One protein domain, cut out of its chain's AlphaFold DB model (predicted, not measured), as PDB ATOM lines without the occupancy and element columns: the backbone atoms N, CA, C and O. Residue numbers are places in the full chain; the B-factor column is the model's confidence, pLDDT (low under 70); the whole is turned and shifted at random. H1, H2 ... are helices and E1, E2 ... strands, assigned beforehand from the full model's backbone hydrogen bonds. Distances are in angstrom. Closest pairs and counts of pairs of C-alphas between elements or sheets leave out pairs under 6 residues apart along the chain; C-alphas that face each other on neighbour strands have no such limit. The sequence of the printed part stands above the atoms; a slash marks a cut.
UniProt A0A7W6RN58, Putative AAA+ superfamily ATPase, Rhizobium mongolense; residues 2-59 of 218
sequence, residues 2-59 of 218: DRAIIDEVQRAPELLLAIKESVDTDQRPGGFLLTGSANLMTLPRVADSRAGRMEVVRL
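AT A GLANCE: This is residues 2 to 59 of the 218 residues of the protein "Putative AAA+ superfamily ATPase" of Rhizobium mongolense (UniProt A0A7W6RN58). This is a small, rounded domain with little regular structure: two short strands, E1 and E2, side by side, helix H1 running back between them along the chain, and a long loop, residues 35 to 59, folding back on the E2 side. The printed part has 58 residues, with one named helix and two named strands in the order E1, H1, E2. The two-strand sheet is parallel, and the class is mixed, with only 17 residues in named elements. It is compact, with a radius of gyration of the C-alphas of 10.7 A and spans of 27 by 22 by 19 A.

HOW THE PARTS SIT: E1, residues 4 to 6, and E2, residues 32 to 34, are parallel neighbours at 16 degrees. N 6 and O 33 are within hydrogen-bond range at 2.9 A, as are N 33 and O 4 at 2.9 A. With H1, residues 15 to 25, they form a strand-helix-strand unit, two parallel neighbour strands with a helix between, whose crossover is right-handed. The closest C-alphas of H1 and E2 are those of Ile 19 and Phe 32, 7.8 A apart. In H1 every O i to N i+4 pair is within hydrogen-bond range.

IN THESE COORDINATES: E1 begins at C-alpha 4 (119.877, 165.232, 133.988) and is 6.5 A long. H1 is 15.5 A long. E2 is 6.3 A long and ends at C-alpha 34 (112.722, 161.378, 136.505).

THE WHOLE: The two C-alphas farthest apart, those of Thr 25 and Leu 59, are 29.4 A apart. The printed part has no cut, and both links are short. Residues 44 to 52 have pLDDT under 70.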
ATOM      1  N   ASP A   2     124.534 170.592 134.454       72.50
ATOM      2  CA  ASP A   2     123.436 171.271 133.762       72.50
ATOM      3  C   ASP A   2     122.358 170.260 133.356       72.50
ATOM      4  O   ASP A   2     122.320 169.816 132.219       72.50
ATOM      5  N   ARG A   3     121.473 169.913 134.297       87.25
ATOM      6  CA  ARG A   3     120.291 169.043 134.112       87.25
ATOM      7  C   ARG A   3     120.594 167.573 133.767       87.25
ATOM      8  O   ARG A   3     121.499 167.256 133.005       87.25
ATOM      9  N   ALA A   4     119.797 166.657 134.308       91.56
ATOM     10  CA  ALA A   4     119.877 165.232 133.988       91.56
ATOM     11  C   ALA A   4     118.485 164.617 133.808       91.56
ATOM     12  O   ALA A   4     117.527 165.023 134.467       91.56
ATOM     13  N   ILE A   5     118.387 163.624 132.924       94.06
ATOM     14  CA  ILE A   5     117.189 162.801 132.738       94.06
ATOM     15  C   ILE A   5     117.541 161.386 133.186       94.06
ATOM     16  O   ILE A   5     118.551 160.840 132.745       94.06
ATOM     17  N   ILE A   6     116.729 160.816 134.071       92.12
ATOM     18  CA  ILE A   6     116.924 159.469 134.606       92.12
ATOM     19  C   ILE A   6     115.676 158.665 134.289       92.12
ATOM     20  O   ILE A   6     114.596 158.967 134.800       92.12
ATOM     21  N   ASP A   7     115.853 157.657 133.441       92.19
ATOM     22  CA  ASP A   7     114.771 156.791 133.002       92.19
ATOM     23  C   ASP A   7     114.619 155.553 133.881       92.19
ATOM     24  O   ASP A   7     115.603 155.021 134.395       92.19
ATOM     25  N   GLU A   8     113.370 155.126 134.064       88.94
ATOM     26  CA  GLU A   8     112.966 154.007 134.920       88.94
ATOM     27  C   GLU A   8     113.621 154.037 136.312       88.94
ATOM     28  O   GLU A   8     114.158 153.032 136.792       88.94
ATOM     29  N   VAL A   9     113.584 155.195 136.984       88.25
ATOM     30  CA  VAL A   9     114.301 155.421 138.256       88.25
ATOM     31  C   VAL A   9     113.904 154.429 139.361       88.25
ATOM     32  O   VAL A   9     114.691 154.174 140.272       88.25
ATOM     33  N   GLN A  10     112.727 153.797 139.272       84.06
ATOM     34  CA  GLN A  10     112.320 152.721 140.181       84.06
ATOM     35  C   GLN A  10     113.253 151.500 140.155       84.06
ATOM     36  O   GLN A  10     113.278 150.752 141.128       84.06
ATOM     37  N   ARG A  11     114.035 151.307 139.084       86.00
ATOM     38  CA  ARG A  11     115.036 150.232 138.979       86.00
ATOM     39  C   ARG A  11     116.353 150.549 139.684       86.00
ATOM     40  O   ARG A  11     117.114 149.628 139.958       86.00
ATOM     41  N   ALA A  12     116.608 151.821 139.986       87.62
ATOM     42  CA  ALA A  12     117.803 152.291 140.685       87.62
ATOM     43  C   ALA A  12     117.418 153.236 141.846       87.62
ATOM     44  O   ALA A  12     117.786 154.417 141.858       87.62
ATOM     45  N   PRO A  13     116.637 152.758 142.837       81.94
ATOM     46  CA  PRO A  13     116.083 153.598 143.899       81.94
ATOM     47  C   PRO A  13     117.151 154.209 144.826       81.94
ATOM     48  O   PRO A  13     116.865 155.140 145.574       81.94
ATOM     49  N   GLU A  14     118.385 153.707 144.821       84.56
ATOM     50  CA  GLU A  14     119.549 154.321 145.468       84.56
ATOM     51  C   GLU A  14     119.919 155.692 144.896       84.56
ATOM     52  O   GLU A  14     120.384 156.545 145.654       84.56
ATOM     53  N   LEU A  15     119.643 155.949 143.612       88.06
ATOM     54  CA  LEU A  15     119.935 157.240 142.985       88.06
ATOM     55  C   LEU A  15     119.123 158.374 143.608       88.06
ATOM     56  O   LEU A  15     119.581 159.512 143.633       88.06
ATOM     57  N   LEU A  16     117.954 158.075 144.178       85.19
ATOM     58  CA  LEU A  16     117.090 159.065 144.823       85.19
ATOM     59  C   LEU A  16     117.783 159.789 145.985       85.19
ATOM     60  O   LEU A  16     117.536 160.975 146.199       85.19
ATOM     61  N   LEU A  17     118.676 159.107 146.711       84.25
ATOM     62  CA  LEU A  17     119.458 159.721 147.789       84.25
ATOM     63  C   LEU A  17     120.529 160.670 147.238       84.25
ATOM     64  O   LEU A  17     120.661 161.785 147.735       84.25
ATOM     65  N   ALA A  18     121.234 160.266 146.179       87.31
ATOM     66  CA  ALA A  18     122.242 161.104 145.530       87.31
ATOM     67  C   ALA A  18     121.614 162.338 144.853       87.31
ATOM     68  O   ALA A  18     122.125 163.452 144.962       87.31
ATOM     69  N   ILE A  19     120.459 162.161 144.203       87.81
ATOM     70  CA  ILE A  19     119.676 163.258 143.618       87.81
ATOM     71  C   ILE A  19     119.251 164.235 144.713       87.81
ATOM     72  O   ILE A  19     119.395 165.444 144.548       87.81
ATOM     73  N   LYS A  20     118.769 163.725 145.853       83.38
ATOM     74  CA  LYS A  20     118.395 164.551 147.006       83.38
ATOM     75  C   LYS A  20     119.573 165.397 147.495       83.38
ATOM     76  O   LYS A  20     119.404 166.601 147.641       83.38
ATOM     77  N   GLU A  21     120.743 164.795 147.697       86.81
ATOM     78  CA  GLU A  21     121.955 165.508 148.127       86.81
ATOM     79  C   GLU A  21     122.367 166.604 147.127       86.81
ATOM     80  O   GLU A  21     122.663 167.740 147.512       86.81
ATOM     81  N   SER A  22     122.290 166.304 145.826       88.25
ATOM     82  CA  SER A  22     122.562 167.283 144.772       88.25
ATOM     83  C   SER A  22     121.566 168.449 144.778       88.25
ATOM     84  O   SER A  22     121.983 169.594 144.613       88.25
ATOM     85  N   VAL A  23     120.267 168.185 144.958       86.75
ATOM     86  CA  VAL A  23     119.205 169.213 144.983       86.75
ATOM     87  C   VAL A  23     119.211 170.013 146.294       86.75
ATOM     88  O   VAL A  23     118.808 171.175 146.318       86.75
ATOM     89  N   ASP A  24     119.670 169.422 147.398       85.69
ATOM     90  CA  ASP A  24     119.882 170.141 148.660       85.69
ATOM     91  C   ASP A  24     121.032 171.156 148.549       85.69
ATOM     92  O   ASP A  24     120.956 172.226 149.158       85.69
ATOM     93  N   THR A  25     122.048 170.851 147.733       88.38
ATOM     94  CA  THR A  25     123.190 171.738 147.457       88.38
ATOM     95  C   THR A  25     122.840 172.849 146.461       88.38
ATOM     96  O   THR A  25     123.221 174.000 146.660       88.38
ATOM     97  N   ASP A  26     122.097 172.523 145.399       86.94
ATOM     98  CA  ASP A  26     121.657 173.469 144.370       86.94
ATOM     99  C   ASP A  26     120.133 173.412 144.205       86.94
ATOM    100  O   ASP A  26     119.579 172.484 143.615       86.94
ATOM    101  N   GLN A  27     119.451 174.440 144.714       84.50
ATOM    102  CA  GLN A  27     117.987 174.506 144.759       84.50
ATOM    103  C   GLN A  27     117.344 175.005 143.458       84.50
ATOM    104  O   GLN A  27     116.140 175.278 143.434       84.50
ATOM    105  N   ARG A  28     118.110 175.158 142.371       86.62
ATOM    106  CA  ARG A  28     117.544 175.554 141.078       86.62
ATOM    107  C   ARG A  28     116.523 174.508 140.591       86.62
ATOM    108  O   ARG A  28     116.862 173.328 140.475       86.62
ATOM    109  N   PRO A  29     115.286 174.917 140.251       85.94
ATOM    110  CA  PRO A  29     114.287 174.004 139.704       85.94
ATOM    111  C   PRO A  29     114.728 173.358 138.385       85.94
ATOM    112  O   PRO A  29     115.456 173.956 137.590       85.94
ATOM    113  N   GLY A  30     114.231 172.145 138.120       87.00
ATOM    114  CA  GLY A  30     114.455 171.447 136.849       87.00
ATOM    115  C   GLY A  30     115.857 170.854 136.678       87.00
ATOM    116  O   GLY A  30     116.276 170.607 135.549       87.00
ATOM    117  N   GLY A  31     116.590 170.629 137.773       89.38
ATOM    118  CA  GLY A  31     117.886 169.943 137.742       89.38
ATOM    119  C   GLY A  31     117.791 168.463 137.353       89.38
ATOM    120  O   GLY A  31     118.726 167.926 136.766       89.38
ATOM    121  N   PHE A  32     116.655 167.815 137.620       90.31
ATOM    122  CA  PHE A  32     116.430 166.407 137.304       90.31
ATOM    123  C   PHE A  32     115.029 166.192 136.735       90.31
ATOM    124  O   PHE A  32     114.052 166.713 137.274       90.31
ATOM    125  N   LEU A  33     114.939 165.401 135.669       92.06
ATOM    126  CA  LEU A  33     113.701 164.814 135.170       92.06
ATOM    127  C   LEU A  33     113.765 163.310 135.416       92.06
ATOM    128  O   LEU A  33     114.674 162.641 134.928       92.06
ATOM    129  N   LEU A  34     112.809 162.795 136.179       90.56
ATOM    130  CA  LEU A  34     112.722 161.378 136.505       90.56
ATOM    131  C   LEU A  34     111.517 160.785 135.784       90.56
ATOM    132  O   LEU A  34     110.412 161.319 135.900       90.56
ATOM    133  N   THR A  35     111.725 159.689 135.068       91.94
ATOM    134  CA  THR A  35     110.648 158.908 134.455       91.94
ATOM    135  C   THR A  35     110.572 157.525 135.091       91.94
ATOM    136  O   THR A  35     111.513 157.053 135.736       91.94
ATOM    137  N   GLY A  36     109.403 156.904 134.975       88.50
ATOM    138  CA  GLY A  36     109.158 155.578 135.517       88.50
ATOM    139  C   GLY A  36     107.775 155.055 135.160       88.50
ATOM    140  O   GLY A  36     106.795 155.801 135.190       88.50
ATOM    141  N   SER A  37     107.697 153.760 134.862       85.94
ATOM    142  CA  SER A  37     106.442 153.029 134.647       85.94
ATOM    143  C   SER A  37     105.663 152.738 135.941       85.94
ATOM    144  O   SER A  37     104.516 152.291 135.895       85.94
ATOM    145  N   ALA A  38     106.258 153.011 137.108       84.94
ATOM    146  CA  ALA A  38     105.670 152.771 138.422       84.94
ATOM    147  C   ALA A  38     105.529 154.055 139.250       84.94
ATOM    148  O   ALA A  38     106.273 155.023 139.093       84.94
ATOM    149  N   ASN A  39     104.588 154.052 140.192       82.12
ATOM    150  CA  ASN A  39     104.369 155.164 141.103       82.12
ATOM    151  C   ASN A  39     105.546 155.329 142.077       82.12
ATOM    152  O   ASN A  39     105.584 154.705 143.142       82.12
ATOM    153  N   LEU A  40     106.460 156.236 141.734       75.88
ATOM    154  CA  LEU A  40     107.669 156.530 142.505       75.88
ATOM    155  C   LEU A  40     107.374 156.905 143.962       75.88
ATOM    156  O   LEU A  40     108.128 156.528 144.851       75.88
ATOM    157  N   MET A  41     106.238 157.553 144.241       75.19
ATOM    158  CA  MET A  41     105.851 157.951 145.604       75.19
ATOM    159  C   MET A  41     105.632 156.768 146.551       75.19
ATOM    160  O   MET A  41     105.616 156.951 147.764       75.19
ATOM    161  N   THR A  42     105.433 155.566 146.009       72.50
ATOM    162  CA  THR A  42     105.242 154.344 146.802       72.50
ATOM    163  C   THR A  42     106.543 153.610 147.099       72.50
ATOM    164  O   THR A  42     106.548 152.679 147.903       72.50
ATOM    165  N   LEU A  43     107.657 154.036 146.494       70.88
ATOM    166  CA  LEU A  43     108.960 153.452 146.767       70.88
ATOM    167  C   LEU A  43     109.420 153.864 148.176       70.88
ATOM    168  O   LEU A  43     109.415 155.059 148.488       70.88
ATOM    169  N   PRO A  44     109.895 152.921 149.013       62.47
ATOM    170  CA  PRO A  44     110.266 153.197 150.403       62.47
ATOM    171  C   PRO A  44     111.250 154.365 150.576       62.47
ATOM    172  O   PRO A  44     111.179 155.092 151.558       62.47
ATOM    173  N   ARG A  45     112.149 154.570 149.603       63.69
ATOM    174  CA  ARG A  45     113.210 155.592 149.643       63.69
ATOM    175  C   ARG A  45     112.768 156.984 149.182       63.69
ATOM    176  O   ARG A  45     113.461 157.956 149.466       63.69
ATOM    177  N   VAL A  46     111.622 157.102 148.504       61.34
ATOM    178  CA  VAL A  46     111.053 158.406 148.115       61.34
ATOM    179  C   VAL A  46     110.379 159.083 149.307       61.34
ATOM    180  O   VAL A  46     110.434 160.307 149.407       61.34
ATOM    181  N   ALA A  47     109.826 158.309 150.248       55.53
ATOM    182  CA  ALA A  47     109.164 158.830 151.447       55.53
ATOM    183  C   ALA A  47     110.096 159.669 152.352       55.53
ATOM    184  O   ALA A  47     109.630 160.600 153.007       55.53
ATOM    185  N   ASP A  48     111.408 159.399 152.329       56.78
ATOM    186  CA  ASP A  48     112.437 160.168 153.051       56.78
ATOM    187  C   ASP A  48     112.954 161.395 152.274       56.78
ATOM    188  O   ASP A  48     113.652 162.266 152.821       56.78
ATOM    189  N   SER A  49     112.644 161.489 150.979       54.97
ATOM    190  CA  SER A  49     112.848 162.713 150.211       54.97
ATOM    191  C   SER A  49     111.702 163.658 150.571       54.97
ATOM    192  O   SER A  49     110.531 163.314 150.442       54.97
ATOM    193  N   ARG A  50     112.013 164.832 151.131       52.94
ATOM    194  CA  ARG A  50     110.990 165.804 151.537       52.94
ATOM    195  C   ARG A  50     110.081 166.092 150.338       52.94
ATOM    196  O   ARG A  50     110.511 166.758 149.400       52.94
ATOM    197  N   ALA A  51     108.838 165.615 150.411       54.91
ATOM    198  CA  ALA A  51     107.808 165.591 149.367       54.91
ATOM    199  C   ALA A  51     107.408 166.959 148.763       54.91
ATOM    200  O   ALA A  51     106.435 167.039 148.026       54.91
ATOM    201  N   GLY A  52     108.128 168.042 149.077       61.22
ATOM    202  CA  GLY A  52     107.858 169.399 148.603       61.22
ATOM    203  C   GLY A  52     108.760 169.894 147.468       61.22
ATOM    204  O   GLY A  52     108.571 171.021 147.031       61.22
ATOM    205  N   ARG A  53     109.754 169.115 147.011       73.94
ATOM    206  CA  ARG A  53     110.659 169.519 145.906       73.94
ATOM    207  C   ARG A  53     110.509 168.696 144.628       73.94
ATOM    208  O   ARG A  53     111.274 168.886 143.687       73.94
ATOM    209  N   MET A  54     109.552 167.775 144.603       80.00
ATOM    210  CA  MET A  54     109.264 166.944 143.444       80.00
ATOM    211  C   MET A  54     107.841 167.219 142.981       80.00
ATOM    212  O   MET A  54     106.893 167.034 143.739       80.00
ATOM    213  N   GLU A  55     107.713 167.637 141.731       83.94
ATOM    214  CA  GLU A  55     106.438 167.712 141.028       83.94
ATOM    215  C   GLU A  55     106.231 166.397 140.274       83.94
ATOM    216  O   GLU A  55     107.116 165.947 139.542       83.94
ATOM    217  N   VAL A  56     105.075 165.760 140.466       84.75
ATOM    218  CA  VAL A  56     104.748 164.486 139.816       84.75
ATOM    219  C   VAL A  56     103.708 164.732 138.738       84.75
ATOM    220  O   VAL A  56     102.531 164.949 139.028       84.75
ATOM    221  N   VAL A  57     104.137 164.632 137.484       89.06
ATOM    222  CA  VAL A  57     103.237 164.658 136.331       89.06
ATOM    223  C   VAL A  57     102.910 163.224 135.942       89.06
ATOM    224  O   VAL A  57     103.798 162.422 135.668       89.06
ATOM    225  N   ARG A  58     101.620 162.891 135.935       89.06
ATOM    226  CA  ARG A  58     101.142 161.558 135.566       89.06
ATOM    227  C   ARG A  58     100.624 161.592 134.137       89.06
ATOM    228  O   ARG A  58      99.671 162.315 133.859       89.06
ATOM    229  N   LEU A  59     101.233 160.801 133.262       90.69
ATOM    230  CA  LEU A  59     100.794 160.645 131.880       90.69
ATOM    231  C   LEU A  59      99.864 159.433 131.795       90.69
ATOM    232  O   LEU A  59     100.242 158.326 132.170       90.69
TER     233      LEU A  59